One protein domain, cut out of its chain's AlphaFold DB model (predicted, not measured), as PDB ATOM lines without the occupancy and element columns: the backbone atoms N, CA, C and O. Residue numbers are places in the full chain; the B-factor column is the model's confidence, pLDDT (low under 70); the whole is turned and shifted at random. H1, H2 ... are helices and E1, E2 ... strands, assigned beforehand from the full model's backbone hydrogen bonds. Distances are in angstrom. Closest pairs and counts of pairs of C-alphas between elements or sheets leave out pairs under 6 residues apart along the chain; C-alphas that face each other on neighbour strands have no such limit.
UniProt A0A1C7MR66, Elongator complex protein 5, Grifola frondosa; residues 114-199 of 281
ATOM      1  N   LEU A 114     -38.850  -9.645  11.385       88.12
ATOM      2  CA  LEU A 114     -39.547  -8.485  10.832       88.12
ATOM      3  C   LEU A 114     -38.576  -7.321  10.720       88.12
ATOM      4  O   LEU A 114     -37.881  -7.003  11.679       88.12
ATOM      5  N   VAL A 115     -38.580  -6.654   9.572       89.44
ATOM      6  CA  VAL A 115     -38.003  -5.321   9.435       89.44
ATOM      7  C   VAL A 115     -39.158  -4.375   9.165       89.44
ATOM      8  O   VAL A 115     -39.781  -4.453   8.112       89.44
ATOM      9  N   HIS A 116     -39.468  -3.522  10.132       87.69
ATOM     10  CA  HIS A 116     -40.470  -2.480   9.987       87.69
ATOM     11  C   HIS A 116     -39.753  -1.166   9.692       87.69
ATOM     12  O   HIS A 116     -38.914  -0.733  10.477       87.69
ATOM     13  N   VAL A 117     -40.048  -0.554   8.550       88.00
ATOM     14  CA  VAL A 117     -39.458   0.721   8.140       88.00
ATOM     15  C   VAL A 117     -40.561   1.767   8.116       88.00
ATOM     16  O   VAL A 117     -41.517   1.622   7.365       88.00
ATOM     17  N   ASN A 118     -40.414   2.819   8.915       87.25
ATOM     18  CA  ASN A 118     -41.310   3.966   8.919       87.25
ATOM     19  C   ASN A 118     -40.617   5.152   8.230       87.25
ATOM     20  O   ASN A 118     -39.567   5.622   8.687       87.25
ATOM     21  N   ALA A 119     -41.175   5.583   7.100       86.62
ATOM     22  CA  ALA A 119     -40.669   6.684   6.294       86.62
ATOM     23  C   ALA A 119     -41.299   8.007   6.736       86.62
ATOM     24  O   ALA A 119     -42.516   8.133   6.814       86.62
ATOM     25  N   HIS A 120     -40.458   9.011   6.966       84.94
ATOM     26  CA  HIS A 120     -40.875  10.327   7.431       84.94
ATOM     27  C   HIS A 120     -40.759  11.375   6.318       84.94
ATOM     28  O   HIS A 120     -39.794  11.333   5.538       84.94
ATOM     29  N   PRO A 121     -41.695  12.340   6.249       84.62
ATOM     30  CA  PRO A 121     -41.648  13.415   5.266       84.62
ATOM     31  C   PRO A 121     -40.391  14.280   5.387       84.62
ATOM     32  O   PRO A 121     -39.906  14.576   6.479       84.62
ATOM     33  N   THR A 122     -39.890  14.768   4.254       84.44
ATOM     34  CA  THR A 122     -38.715  15.656   4.212       84.44
ATOM     35  C   THR A 122     -38.981  16.994   4.897       84.44
ATOM     36  O   THR A 122     -38.108  17.521   5.583       84.44
ATOM     37  N   ALA A 123     -40.208  17.507   4.762       85.06
ATOM     38  CA  ALA A 123     -40.648  18.757   5.369       85.06
ATOM     39  C   ALA A 123     -40.521  18.726   6.898       85.06
ATOM     40  O   ALA A 123     -40.084  19.713   7.487       85.06
ATOM     41  N   LEU A 124     -40.802  17.577   7.525       87.56
ATOM     42  CA  LEU A 124     -40.594  17.382   8.959       87.56
ATOM     43  C   LEU A 124     -39.116  17.573   9.326       87.56
ATOM     44  O   LEU A 124     -38.793  18.317  10.247       87.56
ATOM     45  N   LEU A 125     -38.201  16.952   8.580       88.38
ATOM     46  CA  LEU A 125     -36.762  17.068   8.841       88.38
ATOM     47  C   LEU A 125     -36.254  18.497   8.627       88.38
ATOM     48  O   LEU A 125     -35.452  18.984   9.422       88.38
ATOM     49  N   THR A 126     -36.725  19.169   7.576       89.00
ATOM     50  CA  THR A 126     -36.392  20.571   7.307       89.00
ATOM     51  C   THR A 126     -36.902  21.475   8.424       89.00
ATOM     52  O   THR A 126     -36.165  22.349   8.873       89.00
ATOM     53  N   HIS A 127     -38.119  21.236   8.916       89.56
ATOM     54  CA  HIS A 127     -38.685  21.969  10.045       89.56
ATOM     55  C   HIS A 127     -37.879  21.750  11.330       89.56
ATOM     56  O   HIS A 127     -37.530  22.712  12.006       89.56
ATOM     57  N   LEU A 128     -37.504  20.508  11.645       90.88
ATOM     58  CA  LEU A 128     -36.654  20.211  12.801       90.88
ATOM     59  C   LEU A 128     -35.278  20.882  12.702       90.88
ATOM     60  O   LEU A 128     -34.745  21.380  13.694       90.88
ATOM     61  N   ALA A 129     -34.703  20.934  11.500       91.50
ATOM     62  CA  ALA A 129     -33.435  21.608  11.270       91.50
ATOM     63  C   ALA A 129     -33.538  23.130  11.467       91.50
ATOM     64  O   ALA A 129     -32.638  23.717  12.065       91.50
ATOM     65  N   SER A 130     -34.614  23.761  10.986       91.94
ATOM     66  CA  SER A 130     -34.768  25.220  11.010       91.94
ATOM     67  C   SER A 130     -35.350  25.755  12.318       91.94
ATOM     68  O   SER A 130     -34.806  26.706  12.870       91.94
ATOM     69  N   ALA A 131     -36.418  25.145  12.837       92.12
ATOM     70  CA  ALA A 131     -37.134  25.629  14.017       92.12
ATOM     71  C   ALA A 131     -36.447  25.233  15.332       92.12
ATOM     72  O   ALA A 131     -36.431  26.015  16.277       92.12
ATOM     73  N   TYR A 132     -35.844  24.041  15.383       92.12
ATOM     74  CA  TYR A 132     -35.229  23.504  16.604       92.12
ATOM     75  C   TYR A 132     -33.694  23.507  16.569       92.12
ATOM     76  O   TYR A 132     -33.053  23.124  17.549       92.12
ATOM     77  N   LEU A 133     -33.078  23.942  15.459       93.94
ATOM     78  CA  LEU A 133     -31.621  23.904  15.256       93.94
ATOM     79  C   LEU A 133     -31.043  22.503  15.544       93.94
ATOM     80  O   LEU A 133     -29.973  22.333  16.148       93.94
ATOM     81  N   THR A 134     -31.800  21.484  15.138       93.88
ATOM     82  CA  THR A 134     -31.458  20.065  15.252       93.88
ATOM     83  C   THR A 134     -31.497  19.429  13.870       93.88
ATOM     84  O   THR A 134     -32.415  18.663  13.566       93.88
ATOM     85  N   PRO A 135     -30.530  19.751  12.988       91.38
ATOM     86  CA  PRO A 135     -30.454  19.102  11.693       91.38
ATOM     87  C   PRO A 135     -30.200  17.600  11.863       91.38
ATOM     88  O   PRO A 135     -29.599  17.176  12.852       91.38
ATOM     89  N   PRO A 136     -30.617  16.772  10.900       88.62
ATOM     90  CA  PRO A 136     -30.343  15.343  10.928       88.62
ATOM     91  C   PRO A 136     -28.838  15.025  11.106       88.62
ATOM     92  O   PRO A 136     -28.005  15.690  10.484       88.62
ATOM     93  N   PRO A 137     -28.455  13.976  11.871       88.62
ATOM     94  CA  PRO A 137     -27.072  13.504  11.920       88.62
ATOM     95  C   PRO A 137     -26.512  13.230  10.514       88.62
ATOM     96  O   PRO A 137     -27.273  12.746   9.661       88.62
ATOM     97  N   PRO A 138     -25.221  13.531  10.259       91.88
ATOM     98  CA  PRO A 138     -24.171  13.846  11.243       91.88
ATOM     99  C   PRO A 138     -24.071  15.326  11.662       91.88
ATOM    100  O   PRO A 138     -23.184  15.674  12.432       91.88
ATOM    101  N   LEU A 139     -24.950  16.207  11.169       88.62
ATOM    102  CA  LEU A 139     -24.856  17.654  11.423       88.62
ATOM    103  C   LEU A 139     -25.226  18.058  12.861       88.62
ATOM    104  O   LEU A 139     -24.891  19.155  13.300       88.62
ATOM    105  N   SER A 140     -25.916  17.186  13.595       91.50
ATOM    106  CA  SER A 140     -26.120  17.299  15.040       91.50
ATOM    107  C   SER A 140     -25.843  15.957  15.719       91.50
ATOM    108  O   SER A 140     -25.762  14.919  15.048       91.50
ATOM    109  N   SER A 141     -25.686  15.965  17.049       92.88
ATOM    110  CA  SER A 141     -25.537  14.718  17.796       92.88
ATOM    111  C   SER A 141     -26.816  13.874  17.675       92.88
ATOM    112  O   SER A 141     -27.921  14.424  17.757       92.88
ATOM    113  N   PRO A 142     -26.699  12.543  17.507       89.94
ATOM    114  CA  PRO A 142     -27.860  11.661  17.449       89.94
ATOM    115  C   PRO A 142     -28.802  11.846  18.639       89.94
ATOM    116  O   PRO A 142     -30.001  11.978  18.436       89.94
ATOM    117  N   GLU A 143     -28.274  11.945  19.860       91.75
ATOM    118  CA  GLU A 143     -29.071  12.136  21.081       91.75
ATOM    119  C   GLU A 143     -29.938  13.400  21.025       91.75
ATOM    120  O   GLU A 143     -31.136  13.348  21.310       91.75
ATOM    121  N   LYS A 144     -29.357  14.532  20.598       92.50
ATOM    122  CA  LYS A 144     -30.085  15.800  20.478       92.50
ATOM    123  C   LYS A 144     -31.163  15.707  19.400       92.50
ATOM    124  O   LYS A 144     -32.278  16.166  19.621       92.50
ATOM    125  N   PHE A 145     -30.840  15.106  18.254       93.44
ATOM    126  CA  PHE A 145     -31.803  14.911  17.175       93.44
ATOM    127  C   PHE A 145     -32.968  14.021  17.613       93.44
ATOM    128  O   PHE A 145     -34.115  14.427  17.471       93.44
ATOM    129  N   TRP A 146     -32.697  12.840  18.181       90.81
ATOM    130  CA  TRP A 146     -33.735  11.871  18.550       90.81
ATOM    131  C   TRP A 146     -34.654  12.372  19.657       90.81
ATOM    132  O   TRP A 146     -35.860  12.150  19.576       90.81
ATOM    133  N   ARG A 147     -34.117  13.116  20.633       92.31
ATOM    134  CA  ARG A 147     -34.912  13.722  21.710       92.31
ATOM    135  C   ARG A 147     -35.983  14.687  21.191       92.31
ATOM    136  O   ARG A 147     -37.028  14.808  21.819       92.31
ATOM    137  N   VAL A 148     -35.731  15.361  20.068       93.38
ATOM    138  CA  VAL A 148     -36.709  16.260  19.429       93.38
ATOM    139  C   VAL A 148     -37.527  15.525  18.370       93.38
ATOM    140  O   VAL A 148     -38.730  15.727  18.264       93.38
ATOM    141  N   PHE A 149     -36.895  14.649  17.589       91.62
ATOM    142  CA  PHE A 149     -37.534  13.966  16.472       91.62
ATOM    143  C   PHE A 149     -38.650  13.019  16.918       91.62
ATOM    144  O   PHE A 149     -39.723  13.070  16.329       91.62
ATOM    145  N   ILE A 150     -38.418  12.170  17.930       90.00
ATOM    146  CA  ILE A 150     -39.376  11.119  18.319       90.00
ATOM    147  C   ILE A 150     -40.730  11.720  18.733       90.00
ATOM    148  O   ILE A 150     -41.723  11.376  18.093       90.00
ATOM    149  N   PRO A 151     -40.797  12.680  19.682       90.94
ATOM    150  CA  PRO A 151     -42.082  13.232  20.105       90.94
ATOM    151  C   PRO A 151     -42.840  13.942  18.977       90.94
ATOM    152  O   PRO A 151     -44.065  13.920  18.956       90.94
ATOM    153  N   VAL A 152     -42.129  14.576  18.036       88.94
ATOM    154  CA  VAL A 152     -42.758  15.271  16.899       88.94
ATOM    155  C   VAL A 152     -43.230  14.271  15.839       88.94
ATOM    156  O   VAL A 152     -44.294  14.449  15.253       88.94
ATOM    157  N   ALA A 153     -42.467  13.203  15.598       86.88
ATOM    158  CA  ALA A 153     -42.807  12.165  14.630       86.88
ATOM    159  C   ALA A 153     -43.990  11.287  15.077       86.88
ATOM    160  O   ALA A 153     -44.744  10.812  14.231       86.88
ATOM    161  N   GLU A 154     -44.171  11.081  16.383       87.44
ATOM    162  CA  GLU A 154     -45.314  10.341  16.943       87.44
ATOM    163  C   GLU A 154     -46.619  11.151  16.897       87.44
ATOM    164  O   GLU A 154     -47.716  10.592  16.854       87.44
ATOM    165  N   ARG A 155     -46.523  12.484  16.823       87.56
ATOM    166  CA  ARG A 155     -47.670  13.382  16.650       87.56
ATOM    167  C   ARG A 155     -48.033  13.506  15.175       87.56
ATOM    168  O   ARG A 155     -47.800  14.540  14.545       87.56
ATOM    169  N   HIS A 156     -48.647  12.455  14.635       78.81
ATOM    170  CA  HIS A 156     -49.038  12.361  13.223       78.81
ATOM    171  C   HIS A 156     -49.684  13.649  12.682       78.81
ATOM    172  O   HIS A 156     -49.218  14.186  11.679       78.81
ATOM    173  N   TYR A 157     -50.659  14.216  13.398       80.25
ATOM    174  CA  TYR A 157     -51.335  15.455  12.996       80.25
ATOM    175  C   TYR A 157     -50.392  16.664  12.841       80.25
ATOM    176  O   TYR A 157     -50.519  17.437  11.893       80.25
ATOM    177  N   GLU A 158     -49.421  16.840  13.744       78.44
ATOM    178  CA  GLU A 158     -48.455  17.942  13.648       78.44
ATOM    179  C   GLU A 158     -47.535  17.755  12.436       78.44
ATOM    180  O   GLU A 158     -47.293  18.703  11.686       78.44
ATOM    181  N   SER A 159     -47.073  16.523  12.199       79.75
ATOM    182  CA  SER A 159     -46.243  16.204  11.035       79.75
ATOM    183  C   SER A 159     -46.983  16.410   9.710       79.75
ATOM    184  O   SER A 159     -46.421  16.989   8.780       79.75
ATOM    185  N   GLU A 160     -48.260  16.032   9.632       80.25
ATOM    186  CA  GLU A 160     -49.097  16.258   8.453       80.25
ATOM    187  C   GLU A 160     -49.338  17.745   8.221       80.25
ATOM    188  O   GLU A 160     -49.194  18.226   7.101       80.25
ATOM    189  N   LYS A 161     -49.611  18.509   9.281       82.31
ATOM    190  CA  LYS A 161     -49.777  19.963   9.202       82.31
ATOM    191  C   LYS A 161     -48.518  20.667   8.692       82.31
ATOM    192  O   LYS A 161     -48.625  21.667   7.987       82.31
ATOM    193  N   LEU A 162     -47.328  20.160   9.016       79.19
ATOM    194  CA  LEU A 162     -46.066  20.681   8.479       79.19
ATOM    195  C   LEU A 162     -45.895  20.376   6.987       79.19
ATOM    196  O   LEU A 162     -45.337  21.192   6.254       79.19
ATOM    197  N   VAL A 163     -46.368  19.215   6.533       78.12
ATOM    198  CA  VAL A 163     -46.278  18.800   5.127       78.12
ATOM    199  C   VAL A 163     -47.318  19.510   4.273       78.12
ATOM    200  O   VAL A 163     -46.974  20.031   3.217       78.12
ATOM    201  N   PHE A 164     -48.566  19.544   4.734       78.00
ATOM    202  CA  PHE A 164     -49.732  19.998   3.984       78.00
ATOM    203  C   PHE A 164     -50.178  21.420   4.350       78.00
ATOM    204  O   PHE A 164     -51.032  21.969   3.674       78.00
ATOM    205  N   GLY A 165     -49.597  22.070   5.359       74.44
ATOM    206  CA  GLY A 165     -50.043  23.392   5.814       74.44
ATOM    207  C   GLY A 165     -51.405  23.358   6.525       74.44
ATOM    208  O   GLY A 165     -52.085  22.337   6.570       74.44
ATOM    209  N   GLN A 166     -51.831  24.492   7.095       70.69
ATOM    210  CA  GLN A 166     -53.129  24.601   7.791       70.69
ATOM    211  C   GLN A 166     -54.345  24.453   6.863       70.69
ATOM    212  O   GLN A 166     -55.417  24.088   7.337       70.69
ATOM    213  N   GLY A 167     -54.174  24.725   5.565       66.94
ATOM    214  CA  GLY A 167     -55.230  24.667   4.550       66.94
ATOM    215  C   GLY A 167     -54.953  23.712   3.387       66.94
ATOM    216  O   GLY A 167     -55.579  23.857   2.344       66.94
ATOM    217  N   GLY A 168     -54.003  22.777   3.507       60.22
ATOM    218  CA  GLY A 168     -53.628  21.892   2.390       60.22
ATOM    219  C   GLY A 168     -52.641  22.508   1.382       60.22
ATOM    220  O   GLY A 168     -52.293  21.864   0.398       60.22
ATOM    221  N   GLU A 169     -52.145  23.724   1.636       66.38
ATOM    222  CA  GLU A 169     -51.198  24.487   0.797       66.38
ATOM    223  C   GLU A 169     -49.757  23.938   0.768       66.38
ATOM    224  O   GLU A 169     -48.859  24.601   0.260       66.38
ATOM    225  N   GLY A 170     -49.532  22.764   1.357       56.94
ATOM    226  CA  GLY A 170     -48.253  22.136   1.678       56.94
ATOM    227  C   GLY A 170     -47.009  22.535   0.885       56.94
ATOM    228  O   GLY A 170     -47.008  22.629  -0.340       56.94
ATOM    229  N   SER A 171     -45.885  22.653   1.602       55.34
ATOM    230  CA  SER A 171     -44.547  22.887   1.039       55.34
ATOM    231  C   SER A 171     -44.004  21.625   0.354       55.34
ATOM    232  O   SER A 171     -42.990  21.062   0.766       55.34
ATOM    233  N   GLY A 172     -44.675  21.160  -0.699       52.34
ATOM    234  CA  GLY A 172     -44.209  20.097  -1.588       52.34
ATOM    235  C   GLY A 172     -43.033  20.563  -2.449       52.34
ATOM    236  O   GLY A 172     -43.117  20.575  -3.673       52.34
ATOM    237  N   GLY A 173     -41.938  21.002  -1.824       49.44
ATOM    238  CA  GLY A 173     -40.692  21.304  -2.519       49.44
ATOM    239  C   GLY A 173     -40.159  20.033  -3.180       49.44
ATOM    240  O   GLY A 173     -40.016  19.009  -2.519       49.44
ATOM    241  N   GLY A 174     -39.870  20.094  -4.484       49.34
ATOM    242  CA  GLY A 174     -39.560  18.948  -5.356       49.34
ATOM    243  C   GLY A 174     -38.299  18.124  -5.042       49.34
ATOM    244  O   GLY A 174     -37.827  17.394  -5.909       49.34
ATOM    245  N   SER A 175     -37.729  18.210  -3.836       50.59
ATOM    246  CA  SER A 175     -36.599  17.385  -3.396       50.59
ATOM    247  C   SER A 175     -37.081  16.181  -2.573       50.59
ATOM    248  O   SER A 175     -37.406  16.299  -1.391       50.59
ATOM    249  N   SER A 176     -37.089  15.003  -3.195       47.66
ATOM    250  CA  SER A 176     -37.588  13.720  -2.670       47.66
ATOM    251  C   SER A 176     -36.645  13.003  -1.679       47.66
ATOM    252  O   SER A 176     -36.476  11.786  -1.728       47.66
ATOM    253  N   CYS A 177     -35.997  13.725  -0.760       47.53
ATOM    254  CA  CYS A 177     -35.092  13.113   0.223       47.53
ATOM    255  C   CYS A 177     -35.822  12.615   1.486       47.53
ATOM    256  O   CYS A 177     -35.671  13.196   2.559       47.53
ATOM    257  N   SER A 178     -36.643  11.567   1.378       55.88
ATOM    258  CA  SER A 178     -37.288  10.950   2.553       55.88
ATOM    259  C   SER A 178     -36.231  10.402   3.522       55.88
ATOM    260  O   SER A 178     -35.157   9.992   3.087       55.88
ATOM    261  N   ARG A 179     -36.493  10.370   4.832       59.59
ATOM    262  CA  ARG A 179     -35.656   9.624   5.795       59.59
ATOM    263  C   ARG A 179     -36.494   8.525   6.413       59.59
ATOM    264  O   ARG A 179     -37.657   8.742   6.727       59.59
ATOM    265  N   CYS A 180     -35.884   7.368   6.625       61.88
ATOM    266  CA  CYS A 180     -36.565   6.223   7.199       61.88
ATOM    267  C   CYS A 180     -36.014   5.911   8.592       61.88
ATOM    268  O   CYS A 180     -34.801   5.889   8.812       61.88
ATOM    269  N   SER A 181     -36.919   5.652   9.526       63.12
ATOM    270  CA  SER A 181     -36.632   4.948  10.771       63.12
ATOM    271  C   SER A 181     -36.885   3.459  10.563       63.12
ATOM    272  O   SER A 181     -37.811   3.100   9.839       63.12
ATOM    273  N   SER A 182     -36.051   2.582  11.126       64.31
ATOM    274  CA  SER A 182     -36.242   1.138  10.984       64.31
ATOM    275  C   SER A 182     -36.151   0.416  12.320       64.31
ATOM    276  O   SER A 182     -35.265   0.677  13.134       64.31
ATOM    277  N   VAL A 183     -37.076  -0.512  12.525       66.50
ATOM    278  CA  VAL A 183     -37.108  -1.458  13.632       66.50
ATOM    279  C   VAL A 183     -36.815  -2.832  13.052       66.50
ATOM    280  O   VAL A 183     -37.585  -3.355  12.243       66.50
ATOM    281  N   VAL A 184     -35.689  -3.421  13.450       70.81
ATOM    282  CA  VAL A 184     -35.270  -4.751  12.997       70.81
ATOM    283  C   VAL A 184     -35.455  -5.740  14.140       70.81
ATOM    284  O   VAL A 184     -34.810  -5.633  15.179       70.81
ATOM    285  N   ARG A 185     -36.307  -6.744  13.931       69.69
ATOM    286  CA  ARG A 185     -36.409  -7.937  14.773       69.69
ATOM    287  C   ARG A 185     -35.680  -9.083  14.089       69.69
ATOM    288  O   ARG A 185     -36.128  -9.588  13.056       69.69
ATOM    289  N   THR A 186     -34.570  -9.509  14.681       57.03
ATOM    290  CA  THR A 186     -33.910 -10.764  14.318       57.03
ATOM    291  C   THR A 186     -34.299 -11.835  15.336       57.03
ATOM    292  O   THR A 186     -34.397 -11.551  16.527       57.03
ATOM    293  N   GLY A 187     -34.523 -13.078  14.899       45.66
ATOM    294  CA  GLY A 187     -34.943 -14.190  15.772       45.66
ATOM    295  C   GLY A 187     -33.947 -14.580  16.880       45.66
ATOM    296  O   GLY A 187     -34.139 -15.603  17.523       45.66
ATOM    297  N   ARG A 188     -32.880 -13.797  17.090       44.94
ATOM    298  CA  ARG A 188     -31.883 -13.959  18.156       44.94
ATOM    299  C   ARG A 188     -32.131 -13.077  19.386       44.94
ATOM    300  O   ARG A 188     -31.323 -13.116  20.299       44.94
ATOM    301  N   GLY A 189     -33.226 -12.318  19.434       41.88
ATOM    302  CA  GLY A 189     -33.588 -11.509  20.607       41.88
ATOM    303  C   GLY A 189     -32.986 -10.101  20.636       41.88
ATOM    304  O   GLY A 189     -33.481  -9.265  21.381       41.88
ATOM    305  N   ASP A 190     -32.023  -9.790  19.765       43.62
ATOM    306  CA  ASP A 190     -31.510  -8.426  19.599       43.62
ATOM    307  C   ASP A 190     -32.429  -7.626  18.663       43.62
ATOM    308  O   ASP A 190     -32.270  -7.612  17.435       43.62
ATOM    309  N   GLY A 191     -33.452  -7.002  19.249       42.44
ATOM    310  CA  GLY A 191     -34.246  -5.959  18.608       42.44
ATOM    311  C   GLY A 191     -33.524  -4.619  18.720       42.44
ATOM    312  O   GLY A 191     -33.552  -3.996  19.773       42.44
ATOM    313  N   GLY A 192     -32.871  -4.178  17.645       45.81
ATOM    314  CA  GLY A 192     -32.228  -2.864  17.578       45.81
ATOM    315  C   GLY A 192     -32.995  -1.924  16.650       45.81
ATOM    316  O   GLY A 192     -33.305  -2.292  15.514       45.81
ATOM    317  N   ALA A 193     -33.290  -0.713  17.120       46.44
ATOM    318  CA  ALA A 193     -33.747   0.379  16.266       46.44
ATOM    319  C   ALA A 193     -32.522   1.063  15.646       46.44
ATOM    320  O   ALA A 193     -31.622   1.506  16.358       46.44
ATOM    321  N   TRP A 194     -32.480   1.151  14.319       46.44
ATOM    322  CA  TRP A 194     -31.403   1.825  13.595       46.44
ATOM    323  C   TRP A 194     -32.006   2.720  12.519       46.44
ATOM    324  O   TRP A 194     -33.055   2.421  11.942       46.44
ATOM    325  N   THR A 195     -31.330   3.816  12.200       46.44
ATOM    326  CA  THR A 195     -31.710   4.686  11.083       46.44
ATOM    327  C   THR A 195     -30.528   4.876  10.159       46.44
ATOM    328  O   THR A 195     -29.452   5.273  10.606       46.44
ATOM    329  N   ALA A 196     -30.747   4.648   8.871       48.66
ATOM    330  CA  ALA A 196     -29.784   4.940   7.826       48.66
ATOM    331  C   ALA A 196     -30.412   5.924   6.826       48.66
ATOM    332  O   ALA A 196     -31.622   5.866   6.587       48.66
ATOM    333  N   PRO A 197     -29.626   6.839   6.230       40.03
ATOM    334  CA  PRO A 197     -30.085   7.570   5.059       40.03
ATOM    335  C   PRO A 197     -30.396   6.556   3.952       40.03
ATOM    336  O   PRO A 197     -29.507   5.824   3.518       40.03
ATOM    337  N   TRP A 198     -31.651   6.487   3.504       40.50
ATOM    338  CA  TRP A 198     -31.971   5.677   2.335       40.50
ATOM    339  C   TRP A 198     -31.455   6.408   1.087       40.50
ATOM    340  O   TRP A 198     -31.665   7.610   0.912       40.50
ATOM    341  N   ARG A 199     -30.748   5.690   0.217       33.34
ATOM    342  CA  ARG A 199     -30.598   6.063  -1.191       33.34
ATOM    343  C   ARG A 199     -31.341   5.008  -1.994       33.34
ATOM    344  O   ARG A 199     -31.178   3.817  -1.736       33.34
TER     345      ARG A 199
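What this domain is: This is residues 114 to 199 of the 281 residues of the protein "Elongator complex protein 5" of Grifola frondosa (UniProt A0A1C7MR66). A narrow sheet of E1, E2 and E3 and a cluster of three helices, H1 to H3, share the long axis, one toward each end. The 86 printed residues run E1, H1, H2, H3, E2, E3, of mixed class; the sheet's order is E1, E2, E3, antiparallel. The whole is only just compact, close to loose, with radius of gyration of the C-alphas 14.0 A and spans 47 by 25 by 25 A.

How they stand to each other: E2, residues 179 to 185, is antiparallel to E1, residues 114 to 120; N 118 and O 181 are 2.8 A apart. E2 and E3, residues 191 to 194, form a hairpin; N 182 and O 194 are 3.1 A apart. H1, residues 122 to 131, touches H3, residues 156 to 164, at 85 degrees, about perpendicular; their closest C-alphas, of Ala 123 and Val 163, are 5.6 A apart. Every O i to N i+4 pair is within hydrogen-bond range in H1 and H3, and 6 of 9 in H2, residues 142 to 154.

Where its parts are: E1, 19.2 A long, begins at C-alpha 114 (-39.547, -8.485, 10.832). E2 measures 19.7 A and H2 17.5 A. E3 ends at C-alpha 194 (-31.403, 1.825, 13.595).

The domain as a whole: The printed part has no cut. The link from H3 to E2, residues 165 to 178, is long. Residues 167 to 183 and 185 to 199 have pLDDT under 70.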